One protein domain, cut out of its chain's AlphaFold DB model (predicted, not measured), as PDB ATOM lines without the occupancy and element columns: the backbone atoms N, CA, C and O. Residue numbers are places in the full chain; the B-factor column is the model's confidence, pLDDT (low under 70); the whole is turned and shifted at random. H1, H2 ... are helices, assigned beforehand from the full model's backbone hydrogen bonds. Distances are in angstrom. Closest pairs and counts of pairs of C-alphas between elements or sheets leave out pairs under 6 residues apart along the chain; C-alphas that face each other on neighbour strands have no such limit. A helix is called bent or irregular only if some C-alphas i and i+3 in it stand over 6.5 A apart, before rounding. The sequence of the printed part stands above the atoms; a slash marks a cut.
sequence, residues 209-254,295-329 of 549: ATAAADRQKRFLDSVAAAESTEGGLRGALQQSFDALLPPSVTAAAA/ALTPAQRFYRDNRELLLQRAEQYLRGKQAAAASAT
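This is residues 209 to 254 and 295 to 329 of the 549 residues of an uncharacterized protein of Eimeria maxima (UniProt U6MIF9). A long helix bent near one end, H4, makes one thin layer, and a zigzag of three helices, H1, H2 and H3, makes a second layer beneath it. The long arm H4b crosses over H2, the short arm H4a packs on H3 at one end, and residues 209 to 215 of H1 stick out at the other. The printed part has 81 residues, with four named helices in the order H1, H2, H3, H4 and no named strand; the class is all helix. It is loose, with a radius of gyration of the C-alphas of 15.2 A, and elongated, spanning 49 by 27 by 17 A.

Begin with H4, residues 298 to 329, assigned as one helix by its hydrogen bonds but bent: C-alphas 305 and 308 are 8.0 A apart. Its arm H4a is residues 298 to 305. Find C-alpha 308 at (8.134, 6.981, -47.163); from there H4b runs 31.5 A to C-alpha 329 at (15.669, -14.109, -69.303). H1, residues 209 to 228, starts at (21.303, -24.246, -58.186) and is 29.0 A long; H2 is residues 232 to 244, 19.0 A, and H3 residues 247 to 254.

The arms H4a and H4b are about perpendicular, at 75 degrees. Look at Arg 234 and Glu 315: their C-alphas, 6.4 A apart, are the closest of H2 and H4b, which touch at a steep tilt of 58 degrees, opposite ways. H3 and H4a touch, closest at the C-alphas of Ala 253 and Arg 304, 5.3 A. H1 and H2 touch only at the corner, with the C-alphas of Glu 227 and Leu 233 closest at 4.4 A. H1 and H3 are apart. In H1, H2, H3, H4a and H4b every O i to N i+4 pair is within hydrogen-bond range.

The C-alphas farthest apart, of Ala 295 and Thr 329, are 49.3 A apart. Residues 255 to 294 are not printed, and C-alphas 254 and 295 stand 16.8 A apart across that cut. The links H1 to H2 and H2 to H3 are tight. No printed residue is under 70 in pLDDT.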
ATOM      1  N   ALA A 209      21.401 -25.365 -57.250       91.94
ATOM      2  CA  ALA A 209      21.303 -24.246 -58.186       91.94
ATOM      3  C   ALA A 209      19.885 -24.114 -58.767       91.94
ATOM      4  O   ALA A 209      19.303 -23.030 -58.744       91.94
ATOM      5  N   THR A 210      19.278 -25.230 -59.181       92.19
ATOM      6  CA  THR A 210      17.892 -25.256 -59.679       92.19
ATOM      7  C   THR A 210      16.905 -24.808 -58.597       92.19
ATOM      8  O   THR A 210      16.056 -23.950 -58.831       92.19
ATOM      9  N   ALA A 211      17.059 -25.305 -57.365       93.56
ATOM     10  CA  ALA A 211      16.217 -24.908 -56.238       93.56
ATOM     11  C   ALA A 211      16.413 -23.438 -55.812       93.56
ATOM     12  O   ALA A 211      15.523 -22.852 -55.187       93.56
ATOM     13  N   ALA A 212      17.576 -22.840 -56.085       89.12
ATOM     14  CA  ALA A 212      17.818 -21.414 -55.880       89.12
ATOM     15  C   ALA A 212      17.136 -20.574 -56.972       89.12
ATOM     16  O   ALA A 212      16.423 -19.624 -56.641       89.12
ATOM     17  N   ALA A 213      17.260 -20.980 -58.239       89.25
ATOM     18  CA  ALA A 213      16.591 -20.339 -59.370       89.25
ATOM     19  C   ALA A 213      15.058 -20.362 -59.218       89.25
ATOM     20  O   ALA A 213      14.404 -19.331 -59.375       89.25
ATOM     21  N   ASP A 214      14.486 -21.494 -58.801       93.88
ATOM     22  CA  ASP A 214      13.047 -21.618 -58.533       93.88
ATOM     23  C   ASP A 214      12.575 -20.681 -57.414       93.88
ATOM     24  O   ASP A 214      11.494 -20.094 -57.497       93.88
ATOM     25  N   ARG A 215      13.381 -20.509 -56.359       92.50
ATOM     26  CA  ARG A 215      13.067 -19.574 -55.267       92.50
ATOM     27  C   ARG A 215      13.096 -18.126 -55.739       92.50
ATOM     28  O   ARG A 215      12.189 -17.369 -55.399       92.50
ATOM     29  N   GLN A 216      14.095 -17.754 -56.536       91.94
ATOM     30  CA  GLN A 216      14.178 -16.420 -57.122       91.94
ATOM     31  C   GLN A 216      13.004 -16.150 -58.066       91.94
ATOM     32  O   GLN A 216      12.407 -15.080 -57.998       91.94
ATOM     33  N   LYS A 217      12.615 -17.134 -58.879       92.31
ATOM     34  CA  LYS A 217      11.452 -17.029 -59.759       92.31
ATOM     35  C   LYS A 217      10.158 -16.805 -58.976       92.31
ATOM     36  O   LYS A 217       9.471 -15.827 -59.232       92.31
ATOM     37  N   ARG A 218       9.874 -17.628 -57.957       95.19
ATOM     38  CA  ARG A 218       8.682 -17.453 -57.100       95.19
ATOM     39  C   ARG A 218       8.647 -16.094 -56.408       95.19
ATOM     40  O   ARG A 218       7.574 -15.530 -56.223       95.19
ATOM     41  N   PHE A 219       9.810 -15.577 -56.018       93.19
ATOM     42  CA  PHE A 219       9.921 -14.235 -55.459       93.19
ATOM     43  C   PHE A 219       9.580 -13.156 -56.495       93.19
ATOM     44  O   PHE A 219       8.826 -12.241 -56.204       93.19
ATOM     45  N   LEU A 220      10.095 -13.255 -57.719       92.94
ATOM     46  CA  LEU A 220       9.769 -12.290 -58.772       92.94
ATOM     47  C   LEU A 220       8.291 -12.358 -59.174       92.94
ATOM     48  O   LEU A 220       7.673 -11.313 -59.378       92.94
ATOM     49  N   ASP A 221       7.715 -13.562 -59.204       94.50
ATOM     50  CA  ASP A 221       6.290 -13.779 -59.454       94.50
ATOM     51  C   ASP A 221       5.426 -13.138 -58.353       94.50
ATOM     52  O   ASP A 221       4.396 -12.537 -58.656       94.50
ATOM     53  N   SER A 222       5.846 -13.193 -57.082       94.88
ATOM     54  CA  SER A 222       5.117 -12.531 -55.992       94.88
ATOM     55  C   SER A 222       5.224 -11.006 -56.051       94.88
ATOM     56  O   SER A 222       4.237 -10.324 -55.779       94.88
ATOM     57  N   VAL A 223       6.373 -10.457 -56.466       95.00
ATOM     58  CA  VAL A 223       6.530  -9.010 -56.708       95.00
ATOM     59  C   VAL A 223       5.651  -8.565 -57.884       95.00
ATOM     60  O   VAL A 223       4.962  -7.554 -57.775       95.00
ATOM     61  N   ALA A 224       5.600  -9.338 -58.972       94.38
ATOM     62  CA  ALA A 224       4.725  -9.052 -60.111       94.38
ATOM     63  C   ALA A 224       3.234  -9.144 -59.730       94.38
ATOM     64  O   ALA A 224       2.433  -8.294 -60.117       94.38
ATOM     65  N   ALA A 225       2.855 -10.132 -58.912       95.69
ATOM     66  CA  ALA A 225       1.505 -10.229 -58.364       95.69
ATOM     67  C   ALA A 225       1.172  -9.020 -57.472       95.69
ATOM     68  O   ALA A 225       0.088  -8.451 -57.598       95.69
ATOM     69  N   ALA A 226       2.109  -8.572 -56.632       95.25
ATOM     70  CA  ALA A 226       1.958  -7.379 -55.802       95.25
ATOM     71  C   ALA A 226       1.841  -6.082 -56.620       95.25
ATOM     72  O   ALA A 226       1.150  -5.159 -56.208       95.25
ATOM     73  N   GLU A 227       2.465  -5.990 -57.796       95.44
ATOM     74  CA  GLU A 227       2.256  -4.851 -58.700       95.44
ATOM     75  C   GLU A 227       0.827  -4.779 -59.247       95.44
ATOM     76  O   GLU A 227       0.345  -3.686 -59.541       95.44
ATOM     77  N   SER A 228       0.139  -5.920 -59.342       95.12
ATOM     78  CA  SER A 228      -1.233  -5.999 -59.851       95.12
ATOM     79  C   SER A 228      -2.324  -5.724 -58.807       95.12
ATOM     80  O   SER A 228      -3.485  -5.555 -59.182       95.12
ATOM     81  N   THR A 229      -1.991  -5.675 -57.511       95.69
ATOM     82  CA  THR A 229      -2.978  -5.424 -56.448       95.69
ATOM     83  C   THR A 229      -3.367  -3.945 -56.356       95.69
ATOM     84  O   THR A 229      -2.657  -3.049 -56.816       95.69
ATOM     85  N   GLU A 230      -4.525  -3.662 -55.754       91.19
ATOM     86  CA  GLU A 230      -4.992  -2.294 -55.514       91.19
ATOM     87  C   GLU A 230      -4.034  -1.576 -54.543       91.19
ATOM     88  O   GLU A 230      -3.899  -1.954 -53.382       91.19
ATOM     89  N   GLY A 231      -3.305  -0.573 -55.046       92.06
ATOM     90  CA  GLY A 231      -2.196   0.087 -54.337       92.06
ATOM     91  C   GLY A 231      -0.798  -0.289 -54.851       92.06
ATOM     92  O   GLY A 231       0.189   0.342 -54.459       92.06
ATOM     93  N   GLY A 232      -0.716  -1.264 -55.762       96.25
ATOM     94  CA  GLY A 232       0.502  -1.731 -56.416       96.25
ATOM     95  C   GLY A 232       1.570  -2.234 -55.443       96.25
ATOM     96  O   GLY A 232       1.326  -2.470 -54.255       96.25
ATOM     97  N   LEU A 233       2.809  -2.319 -55.938       95.62
ATOM     98  CA  LEU A 233       3.956  -2.793 -55.159       95.62
ATOM     99  C   LEU A 233       4.153  -2.007 -53.859       95.62
ATOM    100  O   LEU A 233       4.505  -2.578 -52.830       95.62
ATOM    101  N   ARG A 234       3.893  -0.697 -53.892       96.06
ATOM    102  CA  ARG A 234       4.028   0.171 -52.722       96.06
ATOM    103  C   ARG A 234       3.009  -0.167 -51.636       96.06
ATOM    104  O   ARG A 234       3.382  -0.187 -50.469       96.06
ATOM    105  N   GLY A 235       1.763  -0.471 -52.000       95.81
ATOM    106  CA  GLY A 235       0.737  -0.919 -51.055       95.81
ATOM    107  C   GLY A 235       1.101  -2.251 -50.398       95.81
ATOM    108  O   GLY A 235       1.042  -2.370 -49.174       95.81
ATOM    109  N   ALA A 236       1.570  -3.220 -51.187       96.44
ATOM    110  CA  ALA A 236       2.017  -4.513 -50.667       96.44
ATOM    111  C   ALA A 236       3.250  -4.387 -49.754       96.44
ATOM    112  O   ALA A 236       3.298  -4.984 -48.677       96.44
ATOM    113  N   LEU A 237       4.233  -3.565 -50.141       96.31
ATOM    114  CA  LEU A 237       5.391  -3.250 -49.301       96.31
ATOM    115  C   LEU A 237       4.954  -2.589 -47.997       96.31
ATOM    116  O   LEU A 237       5.401  -3.001 -46.931       96.31
ATOM    117  N   GLN A 238       4.052  -1.611 -48.069       95.44
ATOM    118  CA  GLN A 238       3.542  -0.924 -46.891       95.44
ATOM    119  C   GLN A 238       2.907  -1.902 -45.899       95.44
ATOM    120  O   GLN A 238       3.261  -1.880 -44.723       95.44
ATOM    121  N   GLN A 239       2.037  -2.794 -46.381       94.50
ATOM    122  CA  GLN A 239       1.415  -3.838 -45.562       94.50
ATOM    123  C   GLN A 239       2.456  -4.781 -44.949       94.50
ATOM    124  O   GLN A 239       2.362  -5.122 -43.774       94.50
ATOM    125  N   SER A 240       3.477  -5.160 -45.722       94.25
ATOM    126  CA  SER A 240       4.562  -6.030 -45.254       94.25
ATOM    127  C   SER A 240       5.373  -5.376 -44.132       94.25
ATOM    128  O   SER A 240       5.668  -6.010 -43.124       94.25
ATOM    129  N   PHE A 241       5.713  -4.092 -44.279       92.88
ATOM    130  CA  PHE A 241       6.405  -3.326 -43.243       92.88
ATOM    131  C   PHE A 241       5.539  -3.138 -41.997       92.88
ATOM    132  O   PHE A 241       6.022  -3.325 -40.884       92.88
ATOM    133  N   ASP A 242       4.263  -2.805 -42.179       91.62
ATOM    134  CA  ASP A 242       3.322  -2.584 -41.082       91.62
ATOM    135  C   ASP A 242       3.045  -3.878 -40.292       91.62
ATOM    136  O   ASP A 242       2.837  -3.811 -39.082       91.62
ATOM    137  N   ALA A 243       3.104  -5.046 -40.947       91.94
ATOM    138  CA  ALA A 243       2.975  -6.363 -40.318       91.94
ATOM    139  C   ALA A 243       4.218  -6.791 -39.515       91.94
ATOM    140  O   ALA A 243       4.099  -7.585 -38.584       91.94
ATOM    141  N   LEU A 244       5.404  -6.285 -39.865       88.69
ATOM    142  CA  LEU A 244       6.654  -6.552 -39.137       88.69
ATOM    143  C   LEU A 244       6.842  -5.634 -37.924       88.69
ATOM    144  O   LEU A 244       7.706  -5.886 -37.080       88.69
ATOM    145  N   LEU A 245       6.079  -4.545 -37.845       86.62
ATOM    146  CA  LEU A 245       6.207  -3.557 -36.786       86.62
ATOM    147  C   LEU A 245       5.206  -3.810 -35.657       86.62
ATOM    148  O   LEU A 245       4.067  -4.203 -35.909       86.62
ATOM    149  N   PRO A 246       5.590  -3.535 -34.395       85.44
ATOM    150  CA  PRO A 246       4.641  -3.553 -33.295       85.44
ATOM    151  C   PRO A 246       3.452  -2.625 -33.596       85.44
ATOM    152  O   PRO A 246       3.674  -1.517 -34.096       85.44
ATOM    153  N   PRO A 247       2.213  -2.999 -33.221       81.69
ATOM    154  CA  PRO A 247       1.012  -2.218 -33.527       81.69
ATOM    155  C   PRO A 247       1.090  -0.749 -33.092       81.69
ATOM    156  O   PRO A 247       0.527   0.123 -33.749       81.69
ATOM    157  N   SER A 248       1.828  -0.455 -32.016       79.31
ATOM    158  CA  SER A 248       2.068   0.911 -31.540       79.31
ATOM    159  C   SER A 248       2.861   1.762 -32.536       79.31
ATOM    160  O   SER A 248       2.564   2.938 -32.708       79.31
ATOM    161  N   VAL A 249       3.838   1.183 -33.235       80.50
ATOM    162  CA  VAL A 249       4.645   1.893 -34.239       80.50
ATOM    163  C   VAL A 249       3.840   2.093 -35.516       80.50
ATOM    164  O   VAL A 249       3.851   3.184 -36.082       80.50
ATOM    165  N   THR A 250       3.097   1.070 -35.935       83.81
ATOM    166  CA  THR A 250       2.230   1.123 -37.118       83.81
ATOM    167  C   THR A 250       1.131   2.174 -36.951       83.81
ATOM    168  O   THR A 250       0.937   3.017 -37.827       83.81
ATOM    169  N   ALA A 251       0.473   2.207 -35.788       81.00
ATOM    170  CA  ALA A 251      -0.525   3.224 -35.472       81.00
ATOM    171  C   ALA A 251       0.078   4.639 -35.403       81.00
ATOM    172  O   ALA A 251      -0.567   5.592 -35.836       81.00
ATOM    173  N   ALA A 252       1.309   4.791 -34.898       77.88
ATOM    174  CA  ALA A 252       2.004   6.081 -34.871       77.88
ATOM    175  C   ALA A 252       2.423   6.559 -36.271       77.88
ATOM    176  O   ALA A 252       2.423   7.756 -36.545       77.88
ATOM    177  N   ALA A 253       2.776   5.635 -37.165       78.25
ATOM    178  CA  ALA A 253       3.168   5.945 -38.535       78.25
ATOM    179  C   ALA A 253       1.975   6.259 -39.453       78.25
ATOM    180  O   ALA A 253       2.128   7.020 -40.407       78.25
ATOM    181  N   ALA A 254       0.800   5.689 -39.174       77.94
ATOM    182  CA  ALA A 254      -0.425   5.923 -39.937       77.94
ATOM    183  C   ALA A 254      -1.139   7.236 -39.569       77.94
ATOM    184  O   ALA A 254      -1.992   7.699 -40.328       77.94
ATOM    185  N   ALA A 295       8.037   8.574 -25.711       86.19
ATOM    186  CA  ALA A 295       8.044   7.136 -25.465       86.19
ATOM    187  C   ALA A 295       8.587   6.312 -26.645       86.19
ATOM    188  O   ALA A 295       9.006   5.169 -26.446       86.19
ATOM    189  N   LEU A 296       8.610   6.871 -27.861       85.62
ATOM    190  CA  LEU A 296       9.168   6.187 -29.026       85.62
ATOM    191  C   LEU A 296      10.686   6.061 -28.893       85.62
ATOM    192  O   LEU A 296      11.387   7.040 -28.618       85.62
ATOM    193  N   THR A 297      11.204   4.864 -29.160       88.81
ATOM    194  CA  THR A 297      12.652   4.655 -29.228       88.81
ATOM    195  C   THR A 297      13.245   5.458 -30.395       88.81
ATOM    196  O   THR A 297      12.554   5.695 -31.394       88.81
ATOM    197  N   PRO A 298      14.531   5.853 -30.340       88.38
ATOM    198  CA  PRO A 298      15.177   6.562 -31.448       88.38
ATOM    199  C   PRO A 298      15.013   5.856 -32.806       88.38
ATOM    200  O   PRO A 298      14.775   6.509 -33.821       88.38
ATOM    201  N   ALA A 299      15.041   4.517 -32.823       85.69
ATOM    202  CA  ALA A 299      14.813   3.717 -34.027       85.69
ATOM    203  C   ALA A 299      13.375   3.834 -34.565       85.69
ATOM    204  O   ALA A 299      13.175   3.942 -35.773       85.69
ATOM    205  N   GLN A 300      12.370   3.862 -33.686       88.88
ATOM    206  CA  GLN A 300      10.969   4.034 -34.084       88.88
ATOM    207  C   GLN A 300      10.711   5.435 -34.641       88.88
ATOM    208  O   GLN A 300      10.021   5.572 -35.650       88.88
ATOM    209  N   ARG A 301      11.313   6.469 -34.036       89.38
ATOM    210  CA  ARG A 301      11.256   7.840 -34.566       89.38
ATOM    211  C   ARG A 301      11.906   7.926 -35.941       89.38
ATOM    212  O   ARG A 301      11.309   8.480 -36.859       89.38
ATOM    213  N   PHE A 302      13.082   7.316 -36.109       91.06
ATOM    214  CA  PHE A 302      13.749   7.240 -37.406       91.06
ATOM    215  C   PHE A 302      12.874   6.539 -38.449       91.06
ATOM    216  O   PHE A 302      12.706   7.072 -39.544       91.06
ATOM    217  N   TYR A 303      12.286   5.384 -38.121       89.25
ATOM    218  CA  TYR A 303      11.398   4.674 -39.039       89.25
ATOM    219  C   TYR A 303      10.198   5.539 -39.425       89.25
ATOM    220  O   TYR A 303       9.951   5.736 -40.608       89.25
ATOM    221  N   ARG A 304       9.497   6.121 -38.449       90.31
ATOM    222  CA  ARG A 304       8.345   6.998 -38.691       90.31
ATOM    223  C   ARG A 304       8.704   8.173 -39.601       90.31
ATOM    224  O   ARG A 304       7.965   8.488 -40.528       90.31
ATOM    225  N   ASP A 305       9.849   8.804 -39.363       91.81
ATOM    226  CA  ASP A 305      10.282   9.992 -40.100       91.81
ATOM    227  C   ASP A 305      10.841   9.691 -41.496       91.81
ATOM    228  O   ASP A 305      10.920  10.604 -42.322       91.81
ATOM    229  N   ASN A 306      11.242   8.443 -41.753       94.06
ATOM    230  CA  ASN A 306      11.833   8.000 -43.017       94.06
ATOM    231  C   ASN A 306      11.007   6.912 -43.718       94.06
ATOM    232  O   ASN A 306      11.467   6.371 -44.721       94.06
ATOM    233  N   ARG A 307       9.800   6.600 -43.233       93.75
ATOM    234  CA  ARG A 307       8.946   5.509 -43.736       93.75
ATOM    235  C   ARG A 307       8.757   5.589 -45.242       93.75
ATOM    236  O   ARG A 307       9.058   4.635 -45.951       93.75
ATOM    237  N   GLU A 308       8.361   6.757 -45.733       95.25
ATOM    238  CA  GLU A 308       8.134   6.981 -47.163       95.25
ATOM    239  C   GLU A 308       9.405   6.810 -47.999       95.25
ATOM    240  O   GLU A 308       9.367   6.240 -49.087       95.25
ATOM    241  N   LEU A 309      10.551   7.245 -47.472       95.69
ATOM    242  CA  LEU A 309      11.835   7.147 -48.161       95.69
ATOM    243  C   LEU A 309      12.353   5.701 -48.189       95.69
ATOM    244  O   LEU A 309      12.909   5.264 -49.196       95.69
ATOM    245  N   LEU A 310      12.136   4.942 -47.111       94.75
ATOM    246  CA  LEU A 310      12.440   3.511 -47.045       94.75
ATOM    247  C   LEU A 310      11.567   2.714 -48.020       94.75
ATOM    248  O   LEU A 310      12.092   1.873 -48.749       94.75
ATOM    249  N   LEU A 311      10.269   3.018 -48.091       95.69
ATOM    250  CA  LEU A 311       9.349   2.383 -49.038       95.69
ATOM    251  C   LEU A 311       9.714   2.700 -50.485       95.69
ATOM    252  O   LEU A 311       9.760   1.791 -51.308       95.69
ATOM    253  N   GLN A 312      10.048   3.956 -50.787       96.69
ATOM    254  CA  GLN A 312      10.481   4.353 -52.124       96.69
ATOM    255  C   GLN A 312      11.770   3.631 -52.546       96.69
ATOM    256  O   GLN A 312      11.867   3.162 -53.680       96.69
ATOM    257  N   ARG A 313      12.753   3.497 -51.645       95.75
ATOM    258  CA  ARG A 313      13.986   2.739 -51.922       95.75
ATOM    259  C   ARG A 313      13.717   1.250 -52.117       95.75
ATOM    260  O   ARG A 313      14.292   0.652 -53.020       95.75
ATOM    261  N   ALA A 314      12.844   0.658 -51.302       95.94
ATOM    262  CA  ALA A 314      12.452  -0.741 -51.450       95.94
ATOM    263  C   ALA A 314      11.737  -0.986 -52.791       95.94
ATOM    264  O   ALA A 314      12.058  -1.944 -53.491       95.94
ATOM    265  N   GLU A 315      10.833  -0.088 -53.188       96.75
ATOM    266  CA  GLU A 315      10.144  -0.130 -54.482       96.75
ATOM    267  C   GLU A 315      11.139  -0.031 -55.648       96.75
ATOM    268  O   GLU A 315      11.099  -0.850 -56.567       96.75
ATOM    269  N   GLN A 316      12.073   0.925 -55.594       96.50
ATOM    270  CA  GLN A 316      13.125   1.076 -56.605       96.50
ATOM    271  C   GLN A 316      14.014  -0.163 -56.704       96.50
ATOM    272  O   GLN A 316      14.303  -0.615 -57.810       96.50
ATOM    273  N   TYR A 317      14.417  -0.733 -55.567       95.81
ATOM    274  CA  TYR A 317      15.234  -1.939 -55.552       95.81
ATOM    275  C   TYR A 317      14.510  -3.127 -56.198       95.81
ATOM    276  O   TYR A 317      15.083  -3.813 -57.045       95.81
ATOM    277  N   LEU A 318      13.246  -3.365 -55.838       95.38
ATOM    278  CA  LEU A 318      12.479  -4.488 -56.381       95.38
ATOM    279  C   LEU A 318      12.210  -4.333 -57.879       95.38
ATOM    280  O   LEU A 318      12.380  -5.306 -58.613       95.38
ATOM    281  N   ARG A 319      11.893  -3.121 -58.349       94.62
ATOM    282  CA  ARG A 319      11.772  -2.850 -59.788       94.62
ATOM    283  C   ARG A 319      13.095  -3.021 -60.525       94.62
ATOM    284  O   ARG A 319      13.114  -3.603 -61.605       94.62
ATOM    285  N   GLY A 320      14.203  -2.562 -59.944       93.56
ATOM    286  CA  GLY A 320      15.539  -2.781 -60.502       93.56
ATOM    287  C   GLY A 320      15.863  -4.271 -60.626       93.56
ATOM    288  O   GLY A 320      16.334  -4.719 -61.668       93.56
ATOM    289  N   LYS A 321      15.516  -5.064 -59.606       92.62
ATOM    290  CA  LYS A 321      15.706  -6.517 -59.611       92.62
ATOM    291  C   LYS A 321      14.822  -7.229 -60.636       92.62
ATOM    292  O   LYS A 321      15.289  -8.159 -61.287       92.62
ATOM    293  N   GLN A 322      13.571  -6.798 -60.806       92.50
ATOM    294  CA  GLN A 322      12.694  -7.308 -61.866       92.50
ATOM    295  C   GLN A 322      13.229  -6.964 -63.258       92.50
ATOM    296  O   GLN A 322      13.245  -7.835 -64.123       92.50
ATOM    297  N   ALA A 323      13.709  -5.735 -63.469       92.94
ATOM    298  CA  ALA A 323      14.302  -5.321 -64.737       92.94
ATOM    299  C   ALA A 323      15.554  -6.151 -65.076       92.94
ATOM    300  O   ALA A 323      15.660  -6.655 -66.191       92.94
ATOM    301  N   ALA A 324      16.441  -6.372 -64.100       89.75
ATOM    302  CA  ALA A 324      17.625  -7.216 -64.261       89.75
ATOM    303  C   ALA A 324      17.273  -8.694 -64.530       89.75
ATOM    304  O   ALA A 324      17.905  -9.366 -65.340       89.75
ATOM    305  N   ALA A 325      16.226  -9.219 -63.888       89.31
ATOM    306  CA  ALA A 325      15.762 -10.579 -64.157       89.31
ATOM    307  C   ALA A 325      15.104 -10.714 -65.544       89.31
ATOM    308  O   ALA A 325      15.249 -11.741 -66.211       89.31
ATOM    309  N   ALA A 326      14.398  -9.678 -65.997       88.88
ATOM    310  CA  ALA A 326      13.826  -9.626 -67.338       88.88
ATOM    311  C   ALA A 326      14.917  -9.560 -68.419       88.88
ATOM    312  O   ALA A 326      14.792 -10.235 -69.438       88.88
ATOM    313  N   SER A 327      16.012  -8.822 -68.193       89.25
ATOM    314  CA  SER A 327      17.149  -8.808 -69.124       89.25
ATOM    315  C   SER A 327      17.886 -10.148 -69.161       89.25
ATOM    316  O   SER A 327      18.198 -10.625 -70.248       89.25
ATOM    317  N   ALA A 328      18.073 -10.808 -68.011       84.50
ATOM    318  CA  ALA A 328      18.707 -12.131 -67.944       84.50
ATOM    319  C   ALA A 328      17.886 -13.233 -68.645       84.50
ATOM    320  O   ALA A 328      18.434 -14.171 -69.215       84.50
ATOM    321  N   THR A 329      16.553 -13.134 -68.633       81.88
ATOM    322  CA  THR A 329      15.669 -14.109 -69.303       81.88
ATOM    323  C   THR A 329      15.399 -13.783 -70.773       81.88
ATOM    324  O   THR A 329      15.025 -14.674 -71.536       81.88
TER     325      THR A 329